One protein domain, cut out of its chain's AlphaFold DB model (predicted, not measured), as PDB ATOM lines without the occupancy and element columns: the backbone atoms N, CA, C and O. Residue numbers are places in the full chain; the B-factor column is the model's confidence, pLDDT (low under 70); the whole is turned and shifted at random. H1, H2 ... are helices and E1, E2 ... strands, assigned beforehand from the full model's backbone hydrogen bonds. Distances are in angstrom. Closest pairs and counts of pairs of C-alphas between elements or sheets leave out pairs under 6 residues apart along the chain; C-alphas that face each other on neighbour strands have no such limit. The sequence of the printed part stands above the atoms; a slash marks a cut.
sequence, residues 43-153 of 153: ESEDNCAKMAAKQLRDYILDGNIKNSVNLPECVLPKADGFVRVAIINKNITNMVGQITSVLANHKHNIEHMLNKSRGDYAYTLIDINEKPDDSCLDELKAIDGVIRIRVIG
ATOM      1  N   GLU A  43       8.523  39.713 -13.941       96.50
ATOM      2  CA  GLU A  43       9.456  40.638 -13.288       96.50
ATOM      3  C   GLU A  43      10.701  39.923 -12.752       96.50
ATOM      4  O   GLU A  43      11.810  40.458 -12.824       96.50
ATOM      5  N   SER A  44      10.521  38.720 -12.204       95.56
ATOM      6  CA  SER A  44      11.619  37.902 -11.687       95.56
ATOM      7  C   SER A  44      12.507  37.408 -12.826       95.56
ATOM      8  O   SER A  44      13.728  37.545 -12.739       95.56
ATOM      9  N   GLU A  45      11.909  36.930 -13.921       95.19
ATOM     10  CA  GLU A  45      12.632  36.536 -15.137       95.19
ATOM     11  C   GLU A  45      13.437  37.705 -15.718       95.19
ATOM     12  O   GLU A  45      14.636  37.575 -15.982       95.19
ATOM     13  N   ASP A  46      12.826  38.887 -15.822       96.94
ATOM     14  CA  ASP A  46      13.484  40.104 -16.298       96.94
ATOM     15  C   ASP A  46      14.709  40.476 -15.447       96.94
ATOM     16  O   ASP A  46      15.771  40.836 -15.968       96.94
ATOM     17  N   ASN A  47      14.568  40.401 -14.123       95.69
ATOM     18  CA  ASN A  47      15.641  40.715 -13.185       95.69
ATOM     19  C   ASN A  47      16.769  39.675 -13.243       95.69
ATOM     20  O   ASN A  47      17.945  40.053 -13.289       95.69
ATOM     21  N   CYS A  48      16.427  38.386 -13.289       95.44
ATOM     22  CA  CYS A  48      17.382  37.287 -13.420       95.44
ATOM     23  C   CYS A  48      18.157  37.373 -14.738       95.44
ATOM     24  O   CYS A  48      19.388  37.298 -14.727       95.44
ATOM     25  N   ALA A  49      17.474  37.621 -15.857       96.62
ATOM     26  CA  ALA A  49      18.101  37.771 -17.167       96.62
ATOM     27  C   ALA A  49      19.078  38.957 -17.197       96.62
ATOM     28  O   ALA A  49      20.233  38.804 -17.608       96.62
ATOM     29  N   LYS A  50      18.663  40.129 -16.689       97.62
ATOM     30  CA  LYS A  50      19.535  41.317 -16.579       97.62
ATOM     31  C   LYS A  50      20.748  41.040 -15.692       97.62
ATOM     32  O   LYS A  50      21.863  41.434 -16.040       97.62
ATOM     33  N   MET A  51      20.551  40.354 -14.566       96.94
ATOM     34  CA  MET A  51      21.627  39.991 -13.646       96.94
ATOM     35  C   MET A  51      22.633  39.039 -14.301       96.94
ATOM     36  O   MET A  51      23.831  39.329 -14.284       96.94
ATOM     37  N   ALA A  52      22.160  37.944 -14.898       97.50
ATOM     38  CA  ALA A  52      23.004  36.942 -15.540       97.50
ATOM     39  C   ALA A  52      23.784  37.540 -16.718       97.50
ATOM     40  O   ALA A  52      25.002  37.372 -16.803       97.50
ATOM     41  N   ALA A  53      23.114  38.314 -17.580       98.19
ATOM     42  CA  ALA A  53      23.757  38.996 -18.700       98.19
ATOM     43  C   ALA A  53      24.827  39.990 -18.224       98.19
ATOM     44  O   ALA A  53      25.927  40.026 -18.776       98.19
ATOM     45  N   LYS A  54      24.540  40.765 -17.167       97.88
ATOM     46  CA  LYS A  54      25.510  41.699 -16.583       97.88
ATOM     47  C   LYS A  54      26.710  40.968 -15.985       97.88
ATOM     48  O   LYS A  54      27.831  41.364 -16.263       97.88
ATOM     49  N   GLN A  55      26.502  39.906 -15.211       97.88
ATOM     50  CA  GLN A  55      27.597  39.140 -14.605       97.88
ATOM     51  C   GLN A  55      28.465  38.450 -15.661       97.88
ATOM     52  O   GLN A  55      29.690  38.465 -15.551       97.88
ATOM     53  N   LEU A  56      27.853  37.904 -16.716       97.81
ATOM     54  CA  LEU A  56      28.586  37.332 -17.841       97.81
ATOM     55  C   LEU A  56      29.411  38.402 -18.562       97.81
ATOM     56  O   LEU A  56      30.580  38.176 -18.866       97.81
ATOM     57  N   ARG A  57      28.823  39.576 -18.805       97.38
ATOM     58  CA  ARG A  57      29.522  40.708 -19.413       97.38
ATOM     59  C   ARG A  57      30.683  41.187 -18.541       97.38
ATOM     60  O   ARG A  57      31.781  41.315 -19.063       97.38
ATOM     61  N   ASP A  58      30.466  41.400 -17.245       96.75
ATOM     62  CA  ASP A  58      31.498  41.835 -16.293       96.75
ATOM     63  C   ASP A  58      32.655  40.803 -16.237       96.75
ATOM     64  O   ASP A  58      33.829  41.174 -16.209       96.75
ATOM     65  N   TYR A  59      32.355  39.500 -16.313       97.19
ATOM     66  CA  TYR A  59      33.380  38.455 -16.408       97.19
ATOM     67  C   TYR A  59      34.129  38.481 -17.745       97.19
ATOM     68  O   TYR A  59      35.354  38.334 -17.780       97.19
ATOM     69  N   ILE A  60      33.422  38.630 -18.866       96.25
ATOM     70  CA  ILE A  60      34.041  38.609 -20.195       96.25
ATOM     71  C   ILE A  60      34.890  39.863 -20.418       96.25
ATOM     72  O   ILE A  60      36.025  39.728 -20.869       96.25
ATOM     73  N   LEU A  61      34.365  41.041 -20.091       94.50
ATOM     74  CA  LEU A  61      34.981  42.325 -20.423       94.50
ATOM     75  C   LEU A  61      35.961  42.830 -19.369       94.50
ATOM     76  O   LEU A  61      36.928  43.475 -19.743       94.50
ATOM     77  N   ASP A  62      35.753  42.514 -18.086       95.38
ATOM     78  CA  ASP A  62      36.589  43.049 -16.999       95.38
ATOM     79  C   ASP A  62      37.251  41.953 -16.159       95.38
ATOM     80  O   ASP A  62      38.028  42.237 -15.246       95.38
ATOM     81  N   GLY A  63      36.918  40.686 -16.411       96.94
ATOM     82  CA  GLY A  63      37.367  39.562 -15.595       96.94
ATOM     83  C   GLY A  63      36.678  39.482 -14.234       96.94
ATOM     84  O   GLY A  63      37.010  38.588 -13.463       96.94
ATOM     85  N   ASN A  64      35.724  40.359 -13.921       97.62
ATOM     86  CA  ASN A  64      35.085  40.407 -12.610       97.62
ATOM     87  C   ASN A  64      34.106  39.241 -12.421       97.62
ATOM     88  O   ASN A  64      33.264  38.966 -13.273       97.62
ATOM     89  N   ILE A  65      34.189  38.576 -11.272       98.06
ATOM     90  CA  ILE A  65      33.305  37.477 -10.883       98.06
ATOM     91  C   ILE A  65      32.468  37.937  -9.695       98.06
ATOM     92  O   ILE A  65      33.018  38.274  -8.649       98.06
ATOM     93  N   LYS A  66      31.142  37.906  -9.847       96.88
ATOM     94  CA  LYS A  66      30.158  38.197  -8.793       96.88
ATOM     95  C   LYS A  66      29.139  37.074  -8.734       96.88
ATOM     96  O   LYS A  66      28.753  36.572  -9.787       96.88
ATOM     97  N   ASN A  67      28.702  36.704  -7.529       95.69
ATOM     98  CA  ASN A  67      27.686  35.663  -7.307       95.69
ATOM     99  C   ASN A  67      27.956  34.331  -8.034       95.69
ATOM    100  O   ASN A  67      27.029  33.591  -8.362       95.69
ATOM    101  N   SER A  68      29.224  34.004  -8.300       96.69
ATOM    102  CA  SER A  68      29.545  32.698  -8.862       96.69
ATOM    103  C   SER A  68      29.232  31.612  -7.840       96.69
ATOM    104  O   SER A  68      29.529  31.736  -6.652       96.69
ATOM    105  N   VAL A  69      28.653  30.513  -8.310       96.06
ATOM    106  CA  VAL A  69      28.356  29.344  -7.475       96.06
ATOM    107  C   VAL A  69      29.571  28.432  -7.283       96.06
ATOM    108  O   VAL A  69      29.566  27.612  -6.371       96.06
ATOM    109  N   ASN A  70      30.623  28.587  -8.096       95.50
ATOM    110  CA  ASN A  70      31.761  27.662  -8.153       95.50
ATOM    111  C   ASN A  70      33.147  28.331  -8.227       95.50
ATOM    112  O   ASN A  70      34.153  27.633  -8.153       95.50
ATOM    113  N   LEU A  71      33.221  29.658  -8.332       97.62
ATOM    114  CA  LEU A  71      34.460  30.436  -8.269       97.62
ATOM    115  C   LEU A  71      34.397  31.454  -7.120       97.62
ATOM    116  O   LEU A  71      33.306  31.740  -6.607       97.62
ATOM    117  N   PRO A  72      35.552  31.962  -6.654       97.31
ATOM    118  CA  PRO A  72      35.573  33.037  -5.674       97.31
ATOM    119  C   PRO A  72      35.033  34.344  -6.269       97.31
ATOM    120  O   PRO A  72      35.194  34.619  -7.457       97.31
ATOM    121  N   GLU A  73      34.419  35.168  -5.421       97.31
ATOM    122  CA  GLU A  73      34.036  36.527  -5.794       97.31
ATOM    123  C   GLU A  73      35.284  37.410  -5.910       97.31
ATOM    124  O   GLU A  73      36.027  37.582  -4.942       97.31
ATOM    125  N   CYS A  74      35.498  37.974  -7.099       97.19
ATOM    126  CA  CYS A  74      36.627  38.840  -7.421       97.19
ATOM    127  C   CYS A  74      36.125  40.062  -8.174       97.19
ATOM    128  O   CYS A  74      35.692  39.959  -9.321       97.19
ATOM    129  N   VAL A  75      36.224  41.224  -7.535       97.00
ATOM    130  CA  VAL A  75      35.870  42.504  -8.139       97.00
ATOM    131  C   VAL A  75      37.059  43.435  -7.997       97.00
ATOM    132  O   VAL A  75      37.359  43.899  -6.900       97.00
ATOM    133  N   LEU A  76      37.729  43.691  -9.114       95.31
ATOM    134  CA  LEU A  76      38.796  44.672  -9.220       95.31
ATOM    135  C   LEU A  76      38.339  45.734 -10.228       95.31
ATOM    136  O   LEU A  76      38.112  45.396 -11.395       95.31
ATOM    137  N   PRO A  77      38.133  46.999  -9.820       90.94
ATOM    138  CA  PRO A  77      37.878  48.079 -10.769       90.94
ATOM    139  C   PRO A  77      38.970  48.094 -11.840       90.94
ATOM    140  O   PRO A  77      40.145  47.947 -11.516       90.94
ATOM    141  N   LYS A  78      38.592  48.171 -13.116       79.19
ATOM    142  CA  LYS A  78      39.562  48.294 -14.205       79.19
ATOM    143  C   LYS A  78      39.916  49.769 -14.344       79.19
ATOM    144  O   LYS A  78      39.016  50.592 -14.487       79.19
ATOM    145  N   ALA A  79      41.201  50.087 -14.246       78.12
ATOM    146  CA  ALA A  79      41.703  51.415 -14.558       78.12
ATOM    147  C   ALA A  79      42.053  51.496 -16.052       78.12
ATOM    148  O   ALA A  79      42.458  50.502 -16.661       78.12
ATOM    149  N   ASP A  80      41.868  52.675 -16.643       82.56
ATOM    150  CA  ASP A  80      42.226  52.915 -18.039       82.56
ATOM    151  C   ASP A  80      43.744  52.817 -18.236       82.56
ATOM    152  O   ASP A  80      44.524  53.178 -17.356       82.56
ATOM    153  N   GLY A  81      44.162  52.347 -19.413       86.00
ATOM    154  CA  GLY A  81      45.579  52.253 -19.780       86.00
ATOM    155  C   GLY A  81      46.302  50.989 -19.305       86.00
ATOM    156  O   GLY A  81      47.488  50.857 -19.588       86.00
ATOM    157  N   PHE A  82      45.607  50.050 -18.651       91.44
ATOM    158  CA  PHE A  82      46.175  48.765 -18.233       91.44
ATOM    159  C   PHE A  82      45.565  47.582 -18.985       91.44
ATOM    160  O   PHE A  82      44.379  47.565 -19.323       91.44
ATOM    161  N   VAL A  83      46.384  46.552 -19.183       94.81
ATOM    162  CA  VAL A  83      45.966  45.236 -19.659       94.81
ATOM    163  C   VAL A  83      45.755  44.330 -18.455       94.81
ATOM    164  O   VAL A  83      46.625  44.210 -17.595       94.81
ATOM    165  N   ARG A  84      44.612  43.649 -18.403       96.75
ATOM    166  CA  ARG A  84      44.278  42.739 -17.310       96.75
ATOM    167  C   ARG A  84      44.565  41.292 -17.681       96.75
ATOM    168  O   ARG A  84      44.030  40.770 -18.659       96.75
ATOM    169  N   VAL A  85      45.345  40.610 -16.855       97.56
ATOM    170  CA  VAL A  85      45.565  39.164 -16.910       97.56
ATOM    171  C   VAL A  85      44.727  38.504 -15.819       97.56
ATOM    172  O   VAL A  85      44.909  38.746 -14.628       97.56
ATOM    173  N   ALA A  86      43.784  37.672 -16.240       98.12
ATOM    174  CA  ALA A  86      42.892  36.921 -15.374       98.12
ATOM    175  C   ALA A  86      43.268  35.437 -15.395       98.12
ATOM    176  O   ALA A  86      43.251  34.807 -16.456       98.12
ATOM    177  N   ILE A  87      43.585  34.874 -14.231       98.56
ATOM    178  CA  ILE A  87      44.134  33.524 -14.094       98.56
ATOM    179  C   ILE A  87      43.265  32.718 -13.136       98.56
ATOM    180  O   ILE A  87      43.079  33.105 -11.989       98.56
ATOM    181  N   ILE A  88      42.735  31.592 -13.612       98.56
ATOM    182  CA  ILE A  88      42.136  30.554 -12.767       98.56
ATOM    183  C   ILE A  88      43.217  29.515 -12.493       98.56
ATOM    184  O   ILE A  88      43.822  28.991 -13.434       98.56
ATOM    185  N   ASN A  89      43.422  29.180 -11.226       98.50
ATOM    186  CA  ASN A  89      44.397  28.184 -10.802       98.50
ATOM    187  C   ASN A  89      43.883  27.334  -9.636       98.50
ATOM    188  O   ASN A  89      42.910  27.683  -8.972       98.50
ATOM    189  N   LYS A  90      44.550  26.212  -9.369       98.19
ATOM    190  CA  LYS A  90      44.351  25.430  -8.146       98.19
ATOM    191  C   LYS A  90      44.769  26.255  -6.932       98.19
ATOM    192  O   LYS A  90      45.759  26.987  -6.980       98.19
ATOM    193  N   ASN A  91      44.044  26.118  -5.831       97.56
ATOM    194  CA  ASN A  91      44.344  26.783  -4.570       97.56
ATOM    195  C   ASN A  91      45.429  26.022  -3.789       97.56
ATOM    196  O   ASN A  91      45.156  25.381  -2.776       97.56
ATOM    197  N   ILE A  92      46.659  26.064  -4.299       96.81
ATOM    198  CA  ILE A  92      47.840  25.453  -3.679       96.81
ATOM    199  C   ILE A  92      48.887  26.519  -3.339       96.81
ATOM    200  O   ILE A  92      48.844  27.651  -3.828       96.81
ATOM    201  N   THR A  93      49.824  26.173  -2.458       95.62
ATOM    202  CA  THR A  93      50.863  27.093  -1.986       95.62
ATOM    203  C   THR A  93      51.711  27.627  -3.144       95.62
ATOM    204  O   THR A  93      51.989  26.920  -4.106       95.62
ATOM    205  N   ASN A  94      52.157  28.880  -3.027       96.38
ATOM    206  CA  ASN A  94      53.085  29.534  -3.955       96.38
ATOM    207  C   ASN A  94      52.550  29.823  -5.378       96.38
ATOM    208  O   ASN A  94      53.327  30.187  -6.255       96.38
ATOM    209  N   MET A  95      51.242  29.729  -5.640       97.75
ATOM    210  CA  MET A  95      50.697  30.087  -6.963       97.75
ATOM    211  C   MET A  95      50.881  31.567  -7.304       97.75
ATOM    212  O   MET A  95      51.413  31.894  -8.360       97.75
ATOM    213  N   VAL A  96      50.497  32.464  -6.391       97.50
ATOM    214  CA  VAL A  96      50.649  33.914  -6.595       97.50
ATOM    215  C   VAL A  96      52.121  34.277  -6.804       97.50
ATOM    216  O   VAL A  96      52.425  35.024  -7.722       97.50
ATOM    217  N   GLY A  97      53.029  33.695  -6.011       98.00
ATOM    218  CA  GLY A  97      54.470  33.933  -6.136       98.00
ATOM    219  C   GLY A  97      55.043  33.476  -7.479       98.00
ATOM    220  O   GLY A  97      55.822  34.207  -8.086       98.00
ATOM    221  N   GLN A  98      54.639  32.304  -7.981       98.31
ATOM    222  CA  GLN A  98      55.056  31.828  -9.306       98.31
ATOM    223  C   GLN A  98      54.548  32.746 -10.423       98.31
ATOM    224  O   GLN A  98      55.325  33.155 -11.282       98.31
ATOM    225  N   ILE A  99      53.269  33.129 -10.369       98.25
ATOM    226  CA  ILE A  99      52.646  34.017 -11.358       98.25
ATOM    227  C   ILE A  99      53.350  35.380 -11.396       98.25
ATOM    228  O   ILE A  99      53.716  35.855 -12.471       98.25
ATOM    229  N   THR A 100      53.568  36.016 -10.239       97.88
ATOM    230  CA  THR A 100      54.234  37.327 -10.193       97.88
ATOM    231  C   THR A 100      55.697  37.246 -10.609       97.88
ATOM    232  O   THR A 100      56.190  38.179 -11.233       97.88
ATOM    233  N   SER A 101      56.380  36.133 -10.323       98.00
ATOM    234  CA  SER A 101      57.770  35.924 -10.747       98.00
ATOM    235  C   SER A 101      57.899  35.855 -12.267       98.00
ATOM    236  O   SER A 101      58.798  36.483 -12.821       98.00
ATOM    237  N   VAL A 102      56.989  35.154 -12.957       98.12
ATOM    238  CA  VAL A 102      56.979  35.121 -14.431       98.12
ATOM    239  C   VAL A 102      56.761  36.526 -14.994       98.12
ATOM    240  O   VAL A 102      57.553  36.984 -15.813       98.12
ATOM    241  N   LEU A 103      55.760  37.262 -14.502       97.50
ATOM    242  CA  LEU A 103      55.518  38.639 -14.951       97.50
ATOM    243  C   LEU A 103      56.736  39.553 -14.722       97.50
ATOM    244  O   LEU A 103      57.091  40.333 -15.605       97.50
ATOM    245  N   ALA A 104      57.410  39.418 -13.577       96.81
ATOM    246  CA  ALA A 104      58.613  40.184 -13.261       96.81
ATOM    247  C   ALA A 104      59.800  39.838 -14.179       96.81
ATOM    248  O   ALA A 104      60.507  40.742 -14.627       96.81
ATOM    249  N   ASN A 105      60.004  38.557 -14.509       97.31
ATOM    250  CA  ASN A 105      61.053  38.116 -15.439       97.31
ATOM    251  C   ASN A 105      60.842  38.676 -16.853       97.31
ATOM    252  O   ASN A 105      61.806  39.044 -17.527       97.31
ATOM    253  N   HIS A 106      59.579  38.811 -17.257       96.69
ATOM    254  CA  HIS A 106      59.152  39.454 -18.503       96.69
ATOM    255  C   HIS A 106      59.056  40.985 -18.401       96.69
ATOM    256  O   HIS A 106      58.631  41.647 -19.340       96.69
ATOM    257  N   LYS A 107      59.511  41.573 -17.284       95.81
ATOM    258  CA  LYS A 107      59.576  43.024 -17.033       95.81
ATOM    259  C   LYS A 107      58.218  43.739 -17.064       95.81
ATOM    260  O   LYS A 107      58.172  44.949 -17.286       95.81
ATOM    261  N   HIS A 108      57.125  43.030 -16.787       95.75
ATOM    262  CA  HIS A 108      55.820  43.655 -16.598       95.75
ATOM    263  C   HIS A 108      55.707  44.275 -15.205       95.75
ATOM    264  O   HIS A 108      55.983  43.624 -14.194       95.75
ATOM    265  N   ASN A 109      55.259  45.530 -15.145       94.00
ATOM    266  CA  ASN A 109      54.930  46.183 -13.883       94.00
ATOM    267  C   ASN A 109      53.494  45.832 -13.476       94.00
ATOM    268  O   ASN A 109      52.576  46.022 -14.272       94.00
ATOM    269  N   ILE A 110      53.303  45.353 -12.245       95.25
ATOM    270  CA  ILE A 110      51.980  45.056 -11.684       95.25
ATOM    271  C   ILE A 110      51.463  46.301 -10.971       95.25
ATOM    272  O   ILE A 110      52.010  46.690  -9.942       95.25
ATOM    273  N   GLU A 111      50.390  46.888 -11.491       94.44
ATOM    274  CA  GLU A 111      49.771  48.074 -10.894       94.44
ATOM    275  C   GLU A 111      48.746  47.684  -9.825       94.44
ATOM    276  O   GLU A 111      48.749  48.174  -8.693       94.44
ATOM    277  N   HIS A 112      47.863  46.753 -10.178       95.19
ATOM    278  CA  HIS A 112      46.823  46.263  -9.290       95.19
ATOM    279  C   HIS A 112      46.767  44.746  -9.350       95.19
ATOM    280  O   HIS A 112      46.909  44.135 -10.405       95.19
ATOM    281  N   MET A 113      46.534  44.123  -8.200       96.19
ATOM    282  CA  MET A 113      46.375  42.680  -8.107       96.19
ATOM    283  C   MET A 113      45.293  42.338  -7.092       96.19
ATOM    284  O   MET A 113      45.248  42.887  -5.992       96.19
ATOM    285  N   LEU A 114      44.452  41.373  -7.448       97.50
ATOM    286  CA  LEU A 114      43.497  40.750  -6.548       97.50
ATOM    287  C   LEU A 114      43.588  39.238  -6.695       97.50
ATOM    288  O   LEU A 114      43.429  38.711  -7.789       97.50
ATOM    289  N   ASN A 115      43.766  38.533  -5.582       98.06
ATOM    290  CA  ASN A 115      43.643  37.082  -5.535       98.06
ATOM    291  C   ASN A 115      42.603  36.678  -4.490       98.06
ATOM    292  O   ASN A 115      42.645  37.142  -3.347       98.06
ATOM    293  N   LYS A 116      41.693  35.784  -4.868       98.25
ATOM    294  CA  LYS A 116      40.750  35.139  -3.946       98.25
ATOM    295  C   LYS A 116      40.674  33.652  -4.249       98.25
ATOM    296  O   LYS A 116      40.962  33.224  -5.361       98.25
ATOM    297  N   SER A 117      40.247  32.876  -3.263       97.44
ATOM    298  CA  SER A 117      40.121  31.424  -3.353       97.44
ATOM    299  C   SER A 117      38.775  30.936  -2.832       97.44
ATOM    300  O   SER A 117      38.179  31.546  -1.942       97.44
ATOM    301  N   ARG A 118      38.303  29.814  -3.378       97.62
ATOM    302  CA  ARG A 118      37.115  29.084  -2.936       97.62
ATOM    303  C   ARG A 118      37.356  27.590  -3.124       97.62
ATOM    304  O   ARG A 118      37.448  27.119  -4.254       97.62
ATOM    305  N   GLY A 119      37.427  26.857  -2.013       96.75
ATOM    306  CA  GLY A 119      37.768  25.435  -2.032       96.75
ATOM    307  C   GLY A 119      39.105  25.207  -2.739       96.75
ATOM    308  O   GLY A 119      40.104  25.844  -2.399       96.75
ATOM    309  N   ASP A 120      39.077  24.356  -3.760       97.38
ATOM    310  CA  ASP A 120      40.261  23.910  -4.500       97.38
ATOM    311  C   ASP A 120      40.722  24.882  -5.593       97.38
ATOM    312  O   ASP A 120      41.723  24.620  -6.260       97.38
ATOM    313  N   TYR A 121      40.026  26.007  -5.788       98.06
ATOM    314  CA  TYR A 121      40.316  26.963  -6.857       98.06
ATOM    315  C   TYR A 121      40.612  28.361  -6.325       98.06
ATOM    316  O   TYR A 121      40.057  28.810  -5.321       98.06
ATOM    317  N   ALA A 122      41.466  29.072  -7.046       98.38
ATOM    318  CA  ALA A 122      41.743  30.482  -6.873       98.38
ATOM    319  C   ALA A 122      41.613  31.217  -8.206       98.38
ATOM    320  O   ALA A 122      41.686  30.626  -9.288       98.38
ATOM    321  N   TYR A 123      41.359  32.514  -8.100       98.62
ATOM    322  CA  TYR A 123      41.247  33.404  -9.234       98.62
ATOM    323  C   TYR A 123      42.026  34.681  -8.953       98.62
ATOM    324  O   TYR A 123      41.738  35.404  -7.992       98.62
ATOM    325  N   THR A 124      43.019  34.929  -9.797       98.25
ATOM    326  CA  THR A 124      43.918  36.071  -9.714       98.25
ATOM    327  C   THR A 124      43.642  37.029 -10.872       98.25
ATOM    328  O   THR A 124      43.706  36.634 -12.035       98.25
ATOM    329  N   LEU A 125      43.337  38.285 -10.558       97.94
ATOM    330  CA  LEU A 125      43.289  39.401 -11.501       97.94
ATOM    331  C   LEU A 125      44.538  40.253 -11.309       97.94
ATOM    332  O   LEU A 125      44.868  40.594 -10.172       97.94
ATOM    333  N   ILE A 126      45.218  40.583 -12.401       97.19
ATOM    334  CA  ILE A 126      46.453  41.368 -12.399       97.19
ATOM    335  C   ILE A 126      46.360  42.413 -13.501       97.19
ATOM    336  O   ILE A 126      46.196  42.048 -14.661       97.19
ATOM    337  N   ASP A 127      46.487  43.683 -13.148       96.69
ATOM    338  CA  ASP A 127      46.595  44.784 -14.100       96.69
ATOM    339  C   ASP A 127      48.070  45.103 -14.329       96.69
ATOM    340  O   ASP A 127      48.817  45.354 -13.377       96.69
ATOM    341  N   ILE A 128      48.478  45.070 -15.595       95.25
ATOM    342  CA  ILE A 128      49.836  45.358 -16.055       95.25
ATOM    343  C   ILE A 128      49.826  46.453 -17.122       95.25
ATOM    344  O   ILE A 128      48.824  46.688 -17.794       95.25
ATOM    345  N   ASN A 129      50.948  47.154 -17.260       91.12
ATOM    346  CA  ASN A 129      51.102  48.305 -18.157       91.12
ATOM    347  C   ASN A 129      51.023  47.951 -19.650       91.12
ATOM    348  O   ASN A 129      50.581  48.760 -20.459       91.12
ATOM    349  N   GLU A 130      51.470  46.756 -20.022       92.38
ATOM    350  CA  GLU A 130      51.598  46.336 -21.415       92.38
ATOM    351  C   GLU A 130      51.060  44.923 -21.604       92.38
ATOM    352  O   GLU A 130      51.029  44.115 -20.675       92.38
ATOM    353  N   LYS A 131      50.624  44.618 -22.828       94.44
ATOM    354  CA  LYS A 131      50.128  43.286 -23.160       94.44
ATOM    355  C   LYS A 131      51.274  42.269 -23.034       94.44
ATOM    356  O   LYS A 131      52.325  42.511 -23.624       94.44
ATOM    357  N   PRO A 132      51.066  41.132 -22.347       95.75
ATOM    358  CA  PRO A 132      52.076  40.091 -22.279       95.75
ATOM    359  C   PRO A 132      52.240  39.441 -23.650       95.75
ATOM    360  O   PRO A 132      51.254  39.227 -24.368       95.75
ATOM    361  N   ASP A 133      53.487  39.161 -24.012       96.00
ATOM    362  CA  ASP A 133      53.813  38.442 -25.237       96.00
ATOM    363  C   ASP A 133      53.500  36.941 -25.107       96.00
ATOM    364  O   ASP A 133      53.132  36.432 -24.041       96.00
ATOM    365  N   ASP A 134      53.605  36.218 -26.221       96.75
ATOM    366  CA  ASP A 134      53.278  34.792 -26.247       96.75
ATOM    367  C   ASP A 134      54.227  33.974 -25.354       96.75
ATOM    368  O   ASP A 134      53.785  33.020 -24.715       96.75
ATOM    369  N   SER A 135      55.493  34.395 -25.218       97.56
ATOM    370  CA  SER A 135      56.474  33.736 -24.346       97.56
ATOM    371  C   SER A 135      56.068  33.824 -22.875       97.56
ATOM    372  O   SER A 135      56.073  32.813 -22.170       97.56
ATOM    373  N   CYS A 136      55.667  35.010 -22.415       97.56
ATOM    374  CA  CYS A 136      55.171  35.230 -21.062       97.56
ATOM    375  C   CYS A 136      53.913  34.394 -20.790       97.56
ATOM    376  O   CYS A 136      53.795  33.741 -19.749       97.56
ATOM    377  N   LEU A 137      52.976  34.368 -21.744       97.81
ATOM    378  CA  LEU A 137      51.750  33.582 -21.620       97.81
ATOM    379  C   LEU A 137      52.019  32.079 -21.576       97.81
ATOM    380  O   LEU A 137      51.340  31.374 -20.830       97.81
ATOM    381  N   ASP A 138      52.974  31.582 -22.353       98.06
ATOM    382  CA  ASP A 138      53.324  30.164 -22.370       98.06
ATOM    383  C   ASP A 138      54.038  29.736 -21.082       98.06
ATOM    384  O   ASP A 138      53.708  28.683 -20.532       98.06
ATOM    385  N   GLU A 139      54.907  30.581 -20.519       98.25
ATOM    386  CA  GLU A 139      55.487  30.351 -19.189       98.25
ATOM    387  C   GLU A 139      54.424  30.343 -18.085       98.25
ATOM    388  O   GLU A 139      54.428  29.456 -17.230       98.25
ATOM    389  N   LEU A 140      53.462  31.272 -18.124       98.19
ATOM    390  CA  LEU A 140      52.347  31.279 -17.173       98.19
ATOM    391  C   LEU A 140      51.483  30.013 -17.296       98.19
ATOM    392  O   LEU A 140      51.064  29.461 -16.279       98.19
ATOM    393  N   LYS A 141      51.211  29.535 -18.521       98.00
ATOM    394  CA  LYS A 141      50.465  28.282 -18.755       98.00
ATOM    395  C   LYS A 141      51.226  27.052 -18.255       98.00
ATOM    396  O   LYS A 141      50.586  26.065 -17.905       98.00
ATOM    397  N   ALA A 142      52.557  27.098 -18.253       98.06
ATOM    398  CA  ALA A 142      53.405  25.989 -17.828       98.06
ATOM    399  C   ALA A 142      53.473  25.815 -16.299       98.06
ATOM    400  O   ALA A 142      53.924  24.769 -15.832       98.06
ATOM    401  N   ILE A 143      53.022  26.803 -15.514       98.31
ATOM    402  CA  ILE A 143      52.942  26.688 -14.052       98.31
ATOM    403  C   ILE A 143      51.940  25.584 -13.687       98.31
ATOM    404  O   ILE A 143      50.747  25.688 -13.987       98.31
ATOM    405  N   ASP A 144      52.405  24.549 -12.979       97.75
ATOM    406  CA  ASP A 144      51.520  23.485 -12.506       97.75
ATOM    407  C   ASP A 144      50.418  24.056 -11.601       97.75
ATOM    408  O   ASP A 144      50.657  24.839 -10.681       97.75
ATOM    409  N   GLY A 145      49.179  23.669 -11.891       97.25
ATOM    410  CA  GLY A 145      47.992  24.190 -11.227       97.25
ATOM    411  C   GLY A 145      47.359  25.411 -11.892       97.25
ATOM    412  O   GLY A 145      46.229  25.730 -11.520       97.25
ATOM    413  N   VAL A 146      47.976  26.061 -12.885       98.44
ATOM    414  CA  VAL A 146      47.253  27.019 -13.741       98.44
ATOM    415  C   VAL A 146      46.265  26.264 -14.631       98.44
ATOM    416  O   VAL A 146      46.600  25.277 -15.275       98.44
ATOM    417  N   ILE A 147      45.011  26.719 -14.644       98.12
ATOM    418  CA  ILE A 147      43.909  26.072 -15.372       98.12
ATOM    419  C   ILE A 147      43.541  26.888 -16.606       98.12
ATOM    420  O   ILE A 147      43.278  26.339 -17.674       98.12
ATOM    421  N   ARG A 148      43.472  28.214 -16.457       97.94
ATOM    422  CA  ARG A 148      43.077  29.107 -17.546       97.94
ATOM    423  C   ARG A 148      43.663  30.489 -17.352       97.94
ATOM    424  O   ARG A 148      43.579  31.036 -16.260       97.94
ATOM    425  N   ILE A 149      44.146  31.074 -18.443       98.19
ATOM    426  CA  ILE A 149      44.585  32.468 -18.507       98.19
ATOM    427  C   ILE A 149      43.743  33.197 -19.549       98.19
ATOM    428  O   ILE A 149      43.405  32.639 -20.598       98.19
ATOM    429  N   ARG A 150      43.382  34.443 -19.256       97.38
ATOM    430  CA  ARG A 150      42.722  35.358 -20.184       97.38
ATOM    431  C   ARG A 150      43.414  36.711 -20.118       97.38
ATOM    432  O   ARG A 150      43.617  37.233 -19.029       97.38
ATOM    433  N   VAL A 151      43.722  37.271 -21.280       96.88
ATOM    434  CA  VAL A 151      44.202  38.649 -21.417       96.88
ATOM    435  C   VAL A 151      43.026  39.509 -21.855       96.88
ATOM    436  O   VAL A 151      42.333  39.170 -22.817       96.88
ATOM    437  N   ILE A 152      42.777  40.581 -21.119       94.81
ATOM    438  CA  ILE A 152      41.623  41.459 -21.257       94.81
ATOM    439  C   ILE A 152      42.163  42.874 -21.495       94.81
ATOM    440  O   ILE A 152      42.809  43.447 -20.618       94.81
ATOM    441  N   GLY A 153      41.945  43.381 -22.710       80.69
ATOM    442  CA  GLY A 153      42.324  44.731 -23.146       80.69
ATOM    443  C   GLY A 153      41.275  45.760 -22.782       80.69
ATOM    444  O   GLY A 153      40.091  45.383 -22.643       80.69
TER     445      GLY A 153
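AT A GLANCE: This is residues 43 to 153 of the 153 residues of the protein "3-phosphoglycerate dehydrogenase" of Oscillospiraceae bacterium (UniProt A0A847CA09). A twisted antiparallel sheet of four strands has two short helices, H2 and H3, side by side over one face, and the long helix H1 sticks out from this body with residues 43 to 50. The 111 printed residues run H1 E1 H2 E2 E3 H3 E4, with sheet order E2 E3 E1 E4 and class mixed, helices and strands. The whole is compact, radius of gyration of the C-alphas 14.7 A, yet elongated, spanning 52 by 32 by 20 A.

IN THESE COORDINATES: The sheet holds E2, residues 110 to 118, 23.5 A; E3, residues 121 to 128; E1, residues 83 to 90, 23.0 A; and E4, residues 146 to 152, ending at C-alpha 152 (41.623, 41.459, -21.257). H1, residues 43 to 62, is 27.5 A long and begins at C-alpha 43 (9.456, 40.638, -13.288). H2 is residues 95 to 105 and H3 residues 134 to 142.

HOW THE PARTS SIT: E2 and E3 form a hairpin, with N 114 and O 125 2.9 A apart, within hydrogen-bond range. So are N 85 and O 126 of E1 and E3, 2.8 A, and N 86 and O 150 of E1 and E4, 2.8 A. E1, H2, E2 and E3, H3, E4 are split strand-helix-strand units, each with another strand between its two, and right-handed crossovers. H2 and H3 make two layers with the sheet, at heights of 8.0 A and 9.9 A; they touch at C-alphas 99 and 140, 6.4 A, a shallow tilt of 24 degrees, opposite ways. H1 only grazes the sheet with residues 59 to 62. In H1, H2 and H3 every O i to N i+4 pair is within hydrogen-bond range.

THE WHOLE: C-alphas 43 and 105, the two farthest apart, are 51.7 A apart. The printed part has no cut; the H1 to E1 link is long, 20 residues. No printed residue is under 70 in pLDDT.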